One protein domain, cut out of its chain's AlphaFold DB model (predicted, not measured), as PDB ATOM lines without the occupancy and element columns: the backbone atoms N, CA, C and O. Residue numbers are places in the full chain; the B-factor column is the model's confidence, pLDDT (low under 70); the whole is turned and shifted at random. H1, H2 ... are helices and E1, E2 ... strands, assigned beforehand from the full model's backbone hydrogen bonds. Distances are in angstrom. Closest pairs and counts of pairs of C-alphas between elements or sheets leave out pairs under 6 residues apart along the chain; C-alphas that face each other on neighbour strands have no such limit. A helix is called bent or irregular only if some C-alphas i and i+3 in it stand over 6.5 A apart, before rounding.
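Overview. This is residues 2 to 82 of the 677 residues of the protein "Peptidase A1 domain-containing protein" of Lasiodiplodia theobromae (UniProt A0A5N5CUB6). There is little regular structure: a strongly bent hairpin of two antiparallel strands, E1 and E2, with one short helix, H1, beside E2 and long loops making up the rest. The printed part has 81 residues, 27 of them in named elements, in the order E1, E2, H1; the class is mixed, helices and strands. It is only just compact, close to loose, with a radius of gyration of the C-alphas of 13.7 A and spans of 36 by 32 by 20 A.

Arrangement. Residues 2 to 3 pair antiparallel with residues 16 to 17 of E1, residues 16 to 25, which bends by 81 degrees at residue 22. E2, residues 34 to 43, bends by 85 degrees at residue 37 and forms a hairpin with E1, at 158 degrees; N 20 and O 40 are within hydrogen-bond range, 2.9 A. The closest C-alphas of E2 and H1, residues 72 to 78, are those of Gln 38 and Phe 72, 6.5 A. E1 and H1 are only just apart, closest 8.5 A. In H1 every O i to N i+4 pair is within hydrogen-bond range.

Along the chain. E1 runs 22.8 A from C-alpha 16 at (168.038, 162.428, 154.790), E2 21.4 A, and H1 9.9 A to C-alpha 78 at (145.788, 179.558, 160.411).

Size, cuts and confidence. The farthest C-alphas, of Asp 9 and Leu 29, are 37.6 A apart. The printed part has no cut; the link E2 to H1 is long, 28 residues. Residues 27 to 32 and 63 to 65 have pLDDT under 70.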
ATOM      1  N   TYR A   2     167.665 165.392 150.379       77.25
ATOM      2  CA  TYR A   2     168.207 166.492 151.171       77.25
ATOM      3  C   TYR A   2     168.442 165.978 152.592       77.25
ATOM      4  O   TYR A   2     167.695 165.108 153.051       77.25
ATOM      5  N   TRP A   3     169.463 166.493 153.273       80.06
ATOM      6  CA  TRP A   3     169.661 166.248 154.703       80.06
ATOM      7  C   TRP A   3     168.492 166.831 155.498       80.06
ATOM      8  O   TRP A   3     167.901 167.829 155.084       80.06
ATOM      9  N   LEU A   4     168.140 166.193 156.614       79.81
ATOM     10  CA  LEU A   4     167.081 166.701 157.491       79.81
ATOM     11  C   LEU A   4     167.599 167.781 158.453       79.81
ATOM     12  O   LEU A   4     166.798 168.586 158.912       79.81
ATOM     13  N   HIS A   5     168.911 167.797 158.732       76.50
ATOM     14  CA  HIS A   5     169.556 168.677 159.716       76.50
ATOM     15  C   HIS A   5     168.883 168.610 161.102       76.50
ATOM     16  O   HIS A   5     168.600 169.624 161.732       76.50
ATOM     17  N   VAL A   6     168.608 167.381 161.551       75.25
ATOM     18  CA  VAL A   6     168.033 167.058 162.863       75.25
ATOM     19  C   VAL A   6     169.085 166.286 163.656       75.25
ATOM     20  O   VAL A   6     169.628 165.309 163.146       75.25
ATOM     21  N   ASP A   7     169.363 166.740 164.878       78.25
ATOM     22  CA  ASP A   7     170.141 166.067 165.930       78.25
ATOM     23  C   ASP A   7     171.512 165.510 165.491       78.25
ATOM     24  O   ASP A   7     171.947 164.431 165.913       78.25
ATOM     25  N   GLU A   8     172.210 166.246 164.619       81.00
ATOM     26  CA  GLU A   8     173.481 165.813 164.021       81.00
ATOM     27  C   GLU A   8     174.558 165.504 165.079       81.00
ATOM     28  O   GLU A   8     175.337 164.567 164.908       81.00
ATOM     29  N   ASP A   9     174.571 166.222 166.208       78.75
ATOM     30  CA  ASP A   9     175.494 165.983 167.324       78.75
ATOM     31  C   ASP A   9     175.118 164.768 168.194       78.75
ATOM     32  O   ASP A   9     175.970 164.236 168.907       78.75
ATOM     33  N   LEU A  10     173.878 164.273 168.104       82.75
ATOM     34  CA  LEU A  10     173.410 163.074 168.814       82.75
ATOM     35  C   LEU A  10     173.592 161.774 168.004       82.75
ATOM     36  O   LEU A  10     173.309 160.693 168.536       82.75
ATOM     37  N   GLY A  11     174.090 161.868 166.761       78.00
ATOM     38  CA  GLY A  11     174.346 160.747 165.839       78.00
ATOM     39  C   GLY A  11     173.345 160.605 164.682       78.00
ATOM     40  O   GLY A  11     173.229 159.521 164.099       78.00
ATOM     41  N   TYR A  12     172.591 161.668 164.379       82.50
ATOM     42  CA  TYR A  12     171.554 161.690 163.340       82.50
ATOM     43  C   TYR A  12     172.017 162.410 162.057       82.50
ATOM     44  O   TYR A  12     171.228 162.624 161.137       82.50
ATOM     45  N   GLU A  13     173.321 162.684 161.915       82.00
ATOM     46  CA  GLU A  13     173.938 163.426 160.801       82.00
ATOM     47  C   GLU A  13     173.766 162.768 159.420       82.00
ATOM     48  O   GLU A  13     173.977 163.384 158.376       82.00
ATOM     49  N   LYS A  14     173.371 161.492 159.405       83.69
ATOM     50  CA  LYS A  14     173.081 160.710 158.195       83.69
ATOM     51  C   LYS A  14     171.609 160.768 157.772       83.69
ATOM     52  O   LYS A  14     171.268 160.221 156.722       83.69
ATOM     53  N   ALA A  15     170.737 161.402 158.556       84.81
ATOM     54  CA  ALA A  15     169.312 161.464 158.271       84.81
ATOM     55  C   ALA A  15     169.028 162.347 157.046       84.81
ATOM     56  O   ALA A  15     169.326 163.544 157.013       84.81
ATOM     57  N   ASN A  16     168.422 161.751 156.021       86.56
ATOM     58  CA  ASN A  16     168.038 162.428 154.790       86.56
ATOM     59  C   ASN A  16     166.694 161.909 154.261       86.56
ATOM     60  O   ASN A  16     166.192 160.857 154.667       86.56
ATOM     61  N   GLY A  17     166.094 162.675 153.352       87.94
ATOM     62  CA  GLY A  17     164.817 162.329 152.738       87.94
ATOM     63  C   GLY A  17     164.586 163.008 151.394       87.94
ATOM     64  O   GLY A  17     165.353 163.871 150.955       87.94
ATOM     65  N   ASN A  18     163.513 162.615 150.714       89.81
ATOM     66  CA  ASN A  18     162.968 163.369 149.587       89.81
ATOM     67  C   ASN A  18     161.743 164.142 150.074       89.81
ATOM     68  O   ASN A  18     160.786 163.540 150.554       89.81
ATOM     69  N   PHE A  19     161.803 165.468 149.970       89.88
ATOM     70  CA  PHE A  19     160.718 166.351 150.383       89.88
ATOM     71  C   PHE A  19     159.661 166.494 149.286       89.88
ATOM     72  O   PHE A  19     159.979 166.477 148.094       89.88
ATOM     73  N   GLY A  20     158.412 166.670 149.704       91.62
ATOM     74  CA  GLY A  20     157.260 166.908 148.844       91.62
ATOM     75  C   GLY A  20     156.110 167.549 149.617       91.62
ATOM     76  O   GLY A  20     156.261 167.916 150.783       91.62
ATOM     77  N   PHE A  21     154.958 167.666 148.959       93.31
ATOM     78  CA  PHE A  21     153.716 168.135 149.568       93.31
ATOM     79  C   PHE A  21     152.650 167.055 149.461       93.31
ATOM     80  O   PHE A  21     152.496 166.468 148.390       93.31
ATOM     81  N   ASP A  22     151.885 166.859 150.529       94.56
ATOM     82  CA  ASP A  22     150.725 165.964 150.533       94.56
ATOM     83  C   ASP A  22     149.604 166.517 151.433       94.56
ATOM     84  O   ASP A  22     149.728 167.597 152.024       94.56
ATOM     85  N   GLN A  23     148.487 165.800 151.519       92.81
ATOM     86  CA  GLN A  23     147.455 166.024 152.522       92.81
ATOM     87  C   GLN A  23     147.806 165.249 153.802       92.81
ATOM     88  O   GLN A  23     147.886 164.025 153.792       92.81
ATOM     89  N   VAL A  24     147.980 165.958 154.919       91.00
ATOM     90  CA  VAL A  24     148.325 165.370 156.225       91.00
ATOM     91  C   VAL A  24     147.206 165.658 157.218       91.00
ATOM     92  O   VAL A  24     146.739 166.790 157.322       91.00
ATOM     93  N   GLY A  25     146.776 164.648 157.966       86.50
ATOM     94  CA  GLY A  25     145.793 164.787 159.037       86.50
ATOM     95  C   GLY A  25     146.135 163.903 160.226       86.50
ATOM     96  O   GLY A  25     146.944 162.985 160.117       86.50
ATOM     97  N   LEU A  26     145.510 164.191 161.364       84.62
ATOM     98  CA  LEU A  26     145.607 163.373 162.569       84.62
ATOM     99  C   LEU A  26     144.282 162.625 162.740       84.62
ATOM    100  O   LEU A  26     143.248 163.261 162.947       84.62
ATOM    101  N   ASP A  27     144.305 161.292 162.647       65.69
ATOM    102  CA  ASP A  27     143.100 160.443 162.641       65.69
ATOM    103  C   ASP A  27     142.510 160.221 164.048       65.69
ATOM    104  O   ASP A  27     142.327 159.111 164.544       65.69
ATOM    105  N   TYR A  28     142.249 161.326 164.748       64.44
ATOM    106  CA  TYR A  28     141.599 161.330 166.048       64.44
ATOM    107  C   TYR A  28     140.388 162.259 166.036       64.44
ATOM    108  O   TYR A  28     140.456 163.398 165.566       64.44
ATOM    109  N   LEU A  29     139.274 161.794 166.605       54.59
ATOM    110  CA  LEU A  29     138.035 162.565 166.717       54.59
ATOM    111  C   LEU A  29     138.283 163.903 167.437       54.59
ATOM    112  O   LEU A  29     138.486 163.947 168.649       54.59
ATOM    113  N   GLY A  30     138.246 164.993 166.667       57.59
ATOM    114  CA  GLY A  30     138.478 166.362 167.135       57.59
ATOM    115  C   GLY A  30     139.842 166.968 166.777       57.59
ATOM    116  O   GLY A  30     140.015 168.166 166.978       57.59
ATOM    117  N   ALA A  31     140.786 166.219 166.197       62.00
ATOM    118  CA  ALA A  31     142.142 166.698 165.881       62.00
ATOM    119  C   ALA A  31     142.246 167.565 164.599       62.00
ATOM    120  O   ALA A  31     143.255 167.549 163.901       62.00
ATOM    121  N   GLY A  32     141.199 168.328 164.276       63.94
ATOM    122  CA  GLY A  32     141.167 169.281 163.158       63.94
ATOM    123  C   GLY A  32     140.855 168.699 161.771       63.94
ATOM    124  O   GLY A  32     140.326 169.428 160.934       63.94
ATOM    125  N   GLY A  33     141.091 167.403 161.550       75.75
ATOM    126  CA  GLY A  33     140.895 166.738 160.256       75.75
ATOM    127  C   GLY A  33     142.169 166.728 159.408       75.75
ATOM    128  O   GLY A  33     143.274 166.656 159.946       75.75
ATOM    129  N   THR A  34     142.021 166.773 158.083       86.38
ATOM    130  CA  THR A  34     143.142 166.838 157.136       86.38
ATOM    131  C   THR A  34     143.446 168.270 156.698       86.38
ATOM    132  O   THR A  34     142.548 169.084 156.487       86.38
ATOM    133  N   ILE A  35     144.733 168.564 156.521       90.19
ATOM    134  CA  ILE A  35     145.255 169.814 155.974       90.19
ATOM    135  C   ILE A  35     145.958 169.506 154.650       90.19
ATOM    136  O   ILE A  35     146.777 168.593 154.567       90.19
ATOM    137  N   GLU A  36     145.643 170.267 153.607       91.56
ATOM    138  CA  GLU A  36     146.293 170.149 152.300       91.56
ATOM    139  C   GLU A  36     147.669 170.836 152.258       91.56
ATOM    140  O   GLU A  36     147.977 171.722 153.061       91.56
ATOM    141  N   HIS A  37     148.480 170.449 151.269       92.12
ATOM    142  CA  HIS A  37     149.748 171.096 150.916       92.12
ATOM    143  C   HIS A  37     150.753 171.193 152.078       92.12
ATOM    144  O   HIS A  37     151.466 172.185 152.227       92.12
ATOM    145  N   GLN A  38     150.808 170.156 152.912       93.69
ATOM    146  CA  GLN A  38     151.732 170.079 154.038       93.69
ATOM    147  C   GLN A  38     153.068 169.489 153.595       93.69
ATOM    148  O   GLN A  38     153.105 168.531 152.822       93.69
ATOM    149  N   VAL A  39     154.164 170.067 154.090       92.31
ATOM    150  CA  VAL A  39     155.525 169.582 153.830       92.31
ATOM    151  C   VAL A  39     155.706 168.207 154.471       92.31
ATOM    152  O   VAL A  39     155.585 168.068 155.686       92.31
ATOM    153  N   ILE A  40     156.056 167.213 153.656       93.06
ATOM    154  CA  ILE A  40     156.441 165.870 154.106       93.06
ATOM    155  C   ILE A  40     157.827 165.499 153.575       93.06
ATOM    156  O   ILE A  40     158.279 166.035 152.560       93.06
ATOM    157  N   ALA A  41     158.489 164.551 154.237       90.25
ATOM    158  CA  ALA A  41     159.731 163.945 153.771       90.25
ATOM    159  C   ALA A  41     159.613 162.418 153.793       90.25
ATOM    160  O   ALA A  41     159.391 161.830 154.850       90.25
ATOM    161  N   THR A  42     159.811 161.758 152.650       90.06
ATOM    162  CA  THR A  42     160.008 160.302 152.632       90.06
ATOM    163  C   THR A  42     161.449 160.018 153.045       90.06
ATOM    164  O   THR A  42     162.377 160.363 152.302       90.06
ATOM    165  N   ILE A  43     161.637 159.423 154.220       86.31
ATOM    166  CA  ILE A  43     162.950 159.125 154.803       86.31
ATOM    167  C   ILE A  43     163.253 157.625 154.723       86.31
ATOM    168  O   ILE A  43     162.342 156.802 154.701       86.31
ATOM    169  N   ALA A  44     164.536 157.275 154.683       82.25
ATOM    170  CA  ALA A  44     165.013 155.890 154.680       82.25
ATOM    171  C   ALA A  44     166.177 155.751 155.674       82.25
ATOM    172  O   ALA A  44     167.306 155.442 155.296       82.25
ATOM    173  N   TYR A  45     165.912 156.087 156.940       83.50
ATOM    174  CA  TYR A  45     166.927 156.231 157.982       83.50
ATOM    175  C   TYR A  45     166.436 155.663 159.323       83.50
ATOM    176  O   TYR A  45     165.409 156.083 159.852       83.50
ATOM    177  N   GLU A  46     167.194 154.716 159.875       81.56
ATOM    178  CA  GLU A  46     166.756 153.834 160.967       81.56
ATOM    179  C   GLU A  46     166.543 154.542 162.314       81.56
ATOM    180  O   GLU A  46     165.695 154.120 163.100       81.56
ATOM    181  N   GLY A  47     167.253 155.646 162.581       80.94
ATOM    182  CA  GLY A  47     167.083 156.412 163.825       80.94
ATOM    183  C   GLY A  47     165.702 157.071 163.961       80.94
ATOM    184  O   GLY A  47     165.249 157.316 165.076       80.94
ATOM    185  N   PHE A  48     164.994 157.281 162.846       81.44
ATOM    186  CA  PHE A  48     163.610 157.768 162.808       81.44
ATOM    187  C   PHE A  48     162.663 156.659 162.330       81.44
ATOM    188  O   PHE A  48     161.923 156.825 161.364       81.44
ATOM    189  N   TRP A  49     162.709 155.509 163.009       79.00
ATOM    190  CA  TRP A  49     162.034 154.265 162.611       79.00
ATOM    191  C   TRP A  49     160.533 154.400 162.289       79.00
ATOM    192  O   TRP A  49     160.055 153.815 161.323       79.00
ATOM    193  N   PHE A  50     159.805 155.210 163.062       80.81
ATOM    194  CA  PHE A  50     158.378 155.512 162.855       80.81
ATOM    195  C   PHE A  50     158.145 156.907 162.241       80.81
ATOM    196  O   PHE A  50     157.077 157.495 162.391       80.81
ATOM    197  N   GLY A  51     159.165 157.473 161.592       87.31
ATOM    198  CA  GLY A  51     159.196 158.878 161.199       87.31
ATOM    199  C   GLY A  51     159.453 159.831 162.371       87.31
ATOM    200  O   GLY A  51     159.814 159.427 163.477       87.31
ATOM    201  N   ALA A  52     159.266 161.124 162.103       88.25
ATOM    202  CA  ALA A  52     159.307 162.200 163.087       88.25
ATOM    203  C   ALA A  52     158.221 163.235 162.751       88.25
ATOM    204  O   ALA A  52     157.992 163.533 161.578       88.25
ATOM    205  N   PHE A  53     157.558 163.787 163.769       90.69
ATOM    206  CA  PHE A  53     156.464 164.752 163.611       90.69
ATOM    207  C   PHE A  53     156.869 166.113 164.210       90.69
ATOM    208  O   PHE A  53     156.758 166.304 165.423       90.69
ATOM    209  N   PRO A  54     157.402 167.052 163.402       89.50
ATOM    210  CA  PRO A  54     157.971 168.296 163.911       89.50
ATOM    211  C   PRO A  54     156.887 169.276 164.382       89.50
ATOM    212  O   PRO A  54     156.042 169.720 163.606       89.50
ATOM    213  N   LEU A  55     156.957 169.667 165.658       92.31
ATOM    214  CA  LEU A  55     156.015 170.599 166.297       92.31
ATOM    215  C   LEU A  55     156.485 172.067 166.300       92.31
ATOM    216  O   LEU A  55     155.840 172.914 166.913       92.31
ATOM    217  N   ASN A  56     157.593 172.393 165.627       90.88
ATOM    218  CA  ASN A  56     158.079 173.770 165.529       90.88
ATOM    219  C   ASN A  56     157.224 174.571 164.519       90.88
ATOM    220  O   ASN A  56     157.068 174.123 163.382       90.88
ATOM    221  N   PRO A  57     156.663 175.744 164.881       93.19
ATOM    222  CA  PRO A  57     155.842 176.538 163.984       93.19
ATOM    223  C   PRO A  57     156.656 177.318 162.939       93.19
ATOM    224  O   PRO A  57     156.059 177.777 161.962       93.19
ATOM    225  N   ARG A  58     157.983 177.476 163.103       90.25
ATOM    226  CA  ARG A  58     158.843 178.170 162.125       90.25
ATOM    227  C   ARG A  58     158.685 177.535 160.727       90.25
ATOM    228  O   ARG A  58     158.605 176.311 160.628       90.25
ATOM    229  N   PRO A  59     158.627 178.331 159.645       88.31
ATOM    230  CA  PRO A  59     158.459 177.798 158.298       88.31
ATOM    231  C   PRO A  59     159.740 177.132 157.774       88.31
ATOM    232  O   PRO A  59     160.852 177.564 158.083       88.31
ATOM    233  N   PHE A  60     159.574 176.127 156.917       83.69
ATOM    234  CA  PHE A  60     160.672 175.449 156.230       83.69
ATOM    235  C   PHE A  60     161.156 176.272 155.028       83.69
ATOM    236  O   PHE A  60     160.350 176.717 154.210       83.69
ATOM    237  N   ASN A  61     162.473 176.439 154.883       82.06
ATOM    238  CA  ASN A  61     163.101 177.104 153.737       82.06
ATOM    239  C   ASN A  61     163.991 176.099 152.993       82.06
ATOM    240  O   ASN A  61     164.912 175.547 153.587       82.06
ATOM    241  N   PHE A  62     163.731 175.865 151.702       73.62
ATOM    242  CA  PHE A  62     164.428 174.830 150.916       73.62
ATOM    243  C   PHE A  62     165.529 175.351 149.987       73.62
ATOM    244  O   PHE A  62     166.479 174.628 149.694       73.62
ATOM    245  N   THR A  63     165.387 176.574 149.473       67.62
ATOM    246  CA  THR A  63     166.265 177.122 148.419       67.62
ATOM    247  C   THR A  63     166.556 178.607 148.596       67.62
ATOM    248  O   THR A  63     167.677 179.040 148.350       67.62
ATOM    249  N   ASP A  64     165.570 179.387 149.038       66.75
ATOM    250  CA  ASP A  64     165.744 180.761 149.500       66.75
ATOM    251  C   ASP A  64     164.752 181.085 150.634       66.75
ATOM    252  O   ASP A  64     163.911 180.261 150.997       66.75
ATOM    253  N   MET A  65     164.865 182.287 151.203       68.06
ATOM    254  CA  MET A  65     163.946 182.806 152.227       68.06
ATOM    255  C   MET A  65     162.742 183.561 151.624       68.06
ATOM    256  O   MET A  65     162.007 184.226 152.352       68.06
ATOM    257  N   ASN A  66     162.553 183.514 150.299       74.19
ATOM    258  CA  ASN A  66     161.481 184.227 149.597       74.19
ATOM    259  C   ASN A  66     160.218 183.364 149.446       74.19
ATOM    260  O   ASN A  66     159.124 183.911 149.304       74.19
ATOM    261  N   ALA A  67     160.362 182.034 149.496       78.94
ATOM    262  CA  ALA A  67     159.262 181.066 149.470       78.94
ATOM    263  C   ALA A  67     159.227 180.154 150.725       78.94
ATOM    264  O   ALA A  67     159.313 178.929 150.586       78.94
ATOM    265  N   PRO A  68     159.092 180.712 151.947       87.00
ATOM    266  CA  PRO A  68     158.940 179.928 153.175       87.00
ATOM    267  C   PRO A  68     157.680 179.054 153.126       87.00
ATOM    268  O   PRO A  68     156.597 179.536 152.794       87.00
ATOM    269  N   GLN A  69     157.815 177.776 153.480       90.00
ATOM    270  CA  GLN A  69     156.712 176.814 153.524       90.00
ATOM    271  C   GLN A  69     156.161 176.690 154.945       90.00
ATOM    272  O   GLN A  69     156.911 176.441 155.890       90.00
ATOM    273  N   THR A  70     154.850 176.866 155.104       92.44
ATOM    274  CA  THR A  70     154.178 176.823 156.409       92.44
ATOM    275  C   THR A  70     154.339 175.452 157.074       92.44
ATOM    276  O   THR A  70     154.183 174.413 156.435       92.44
ATOM    277  N   SER A  71     154.647 175.446 158.369       93.19
ATOM    278  CA  SER A  71     154.720 174.230 159.188       93.19
ATOM    279  C   SER A  71     153.327 173.661 159.498       93.19
ATOM    280  O   SER A  71     152.313 174.354 159.369       93.19
ATOM    281  N   PHE A  72     153.261 172.417 159.982       93.19
ATOM    282  CA  PHE A  72     151.986 171.793 160.349       93.19
ATOM    283  C   PHE A  72     151.297 172.504 161.527       93.19
ATOM    284  O   PHE A  72     150.100 172.789 161.466       93.19
ATOM    285  N   LEU A  73     152.049 172.874 162.575       94.00
ATOM    286  CA  LEU A  73     151.482 173.575 163.735       94.00
ATOM    287  C   LEU A  73     150.990 174.990 163.378       94.00
ATOM    288  O   LEU A  73     149.952 175.420 163.878       94.00
ATOM    289  N   GLN A  74     151.691 175.699 162.488       95.00
ATOM    290  CA  GLN A  74     151.228 176.996 161.990       95.00
ATOM    291  C   GLN A  74     149.979 176.836 161.105       95.00
ATOM    292  O   GLN A  74     149.002 177.553 161.307       95.00
ATOM    293  N   SER A  75     149.951 175.835 160.217       94.25
ATOM    294  CA  SER A  75     148.790 175.547 159.357       94.25
ATOM    295  C   SER A  75     147.531 175.195 160.165       94.25
ATOM    296  O   SER A  75     146.446 175.686 159.853       94.25
ATOM    297  N   LEU A  76     147.663 174.417 161.251       93.12
ATOM    298  CA  LEU A  76     146.573 174.161 162.206       93.12
ATOM    299  C   LEU A  76     146.014 175.457 162.816       93.12
ATOM    300  O   LEU A  76     144.803 175.573 163.018       93.12
ATOM    301  N   LYS A  77     146.874 176.431 163.141       93.06
ATOM    302  CA  LYS A  77     146.435 177.710 163.717       93.06
ATOM    303  C   LYS A  77     145.748 178.586 162.673       93.06
ATOM    304  O   LYS A  77     144.677 179.119 162.951       93.06
ATOM    305  N   ASP A  78     146.324 178.707 161.481       93.19
ATOM    306  CA  ASP A  78     145.788 179.558 160.411       93.19
ATOM    307  C   ASP A  78     144.418 179.060 159.912       93.19
ATOM    308  O   ASP A  78     143.525 179.859 159.622       93.19
ATOM    309  N   ASN A  79     144.203 177.741 159.931       91.12
ATOM    310  CA  ASN A  79     142.911 177.106 159.658       91.12
ATOM    311  C   ASN A  79     141.930 177.129 160.850       91.12
ATOM    312  O   ASN A  79     140.791 176.686 160.714       91.12
ATOM    313  N   ASN A  80     142.314 177.705 161.996       90.31
ATOM    314  CA  ASN A  80     141.535 177.774 163.244       90.31
ATOM    315  C   ASN A  80     141.239 176.404 163.893       90.31
ATOM    316  O   ASN A  80     140.312 176.288 164.696       90.31
ATOM    317  N   ASN A  81     142.029 175.366 163.594       90.06
ATOM    318  CA  ASN A  81     141.944 174.071 164.276       90.06
ATOM    319  C   ASN A  81     142.501 174.133 165.711       90.06
ATOM    320  O   ASN A  81     142.061 173.365 166.563       90.06
ATOM    321  N   ILE A  82     143.445 175.043 165.981       92.31
ATOM    322  CA  ILE A  82     144.011 175.298 167.316       92.31
ATOM    323  C   ILE A  82     143.997 176.794 167.653       92.31
ATOM    324  O   ILE A  82     144.168 177.643 166.781       92.31
TER     325      ILE A  82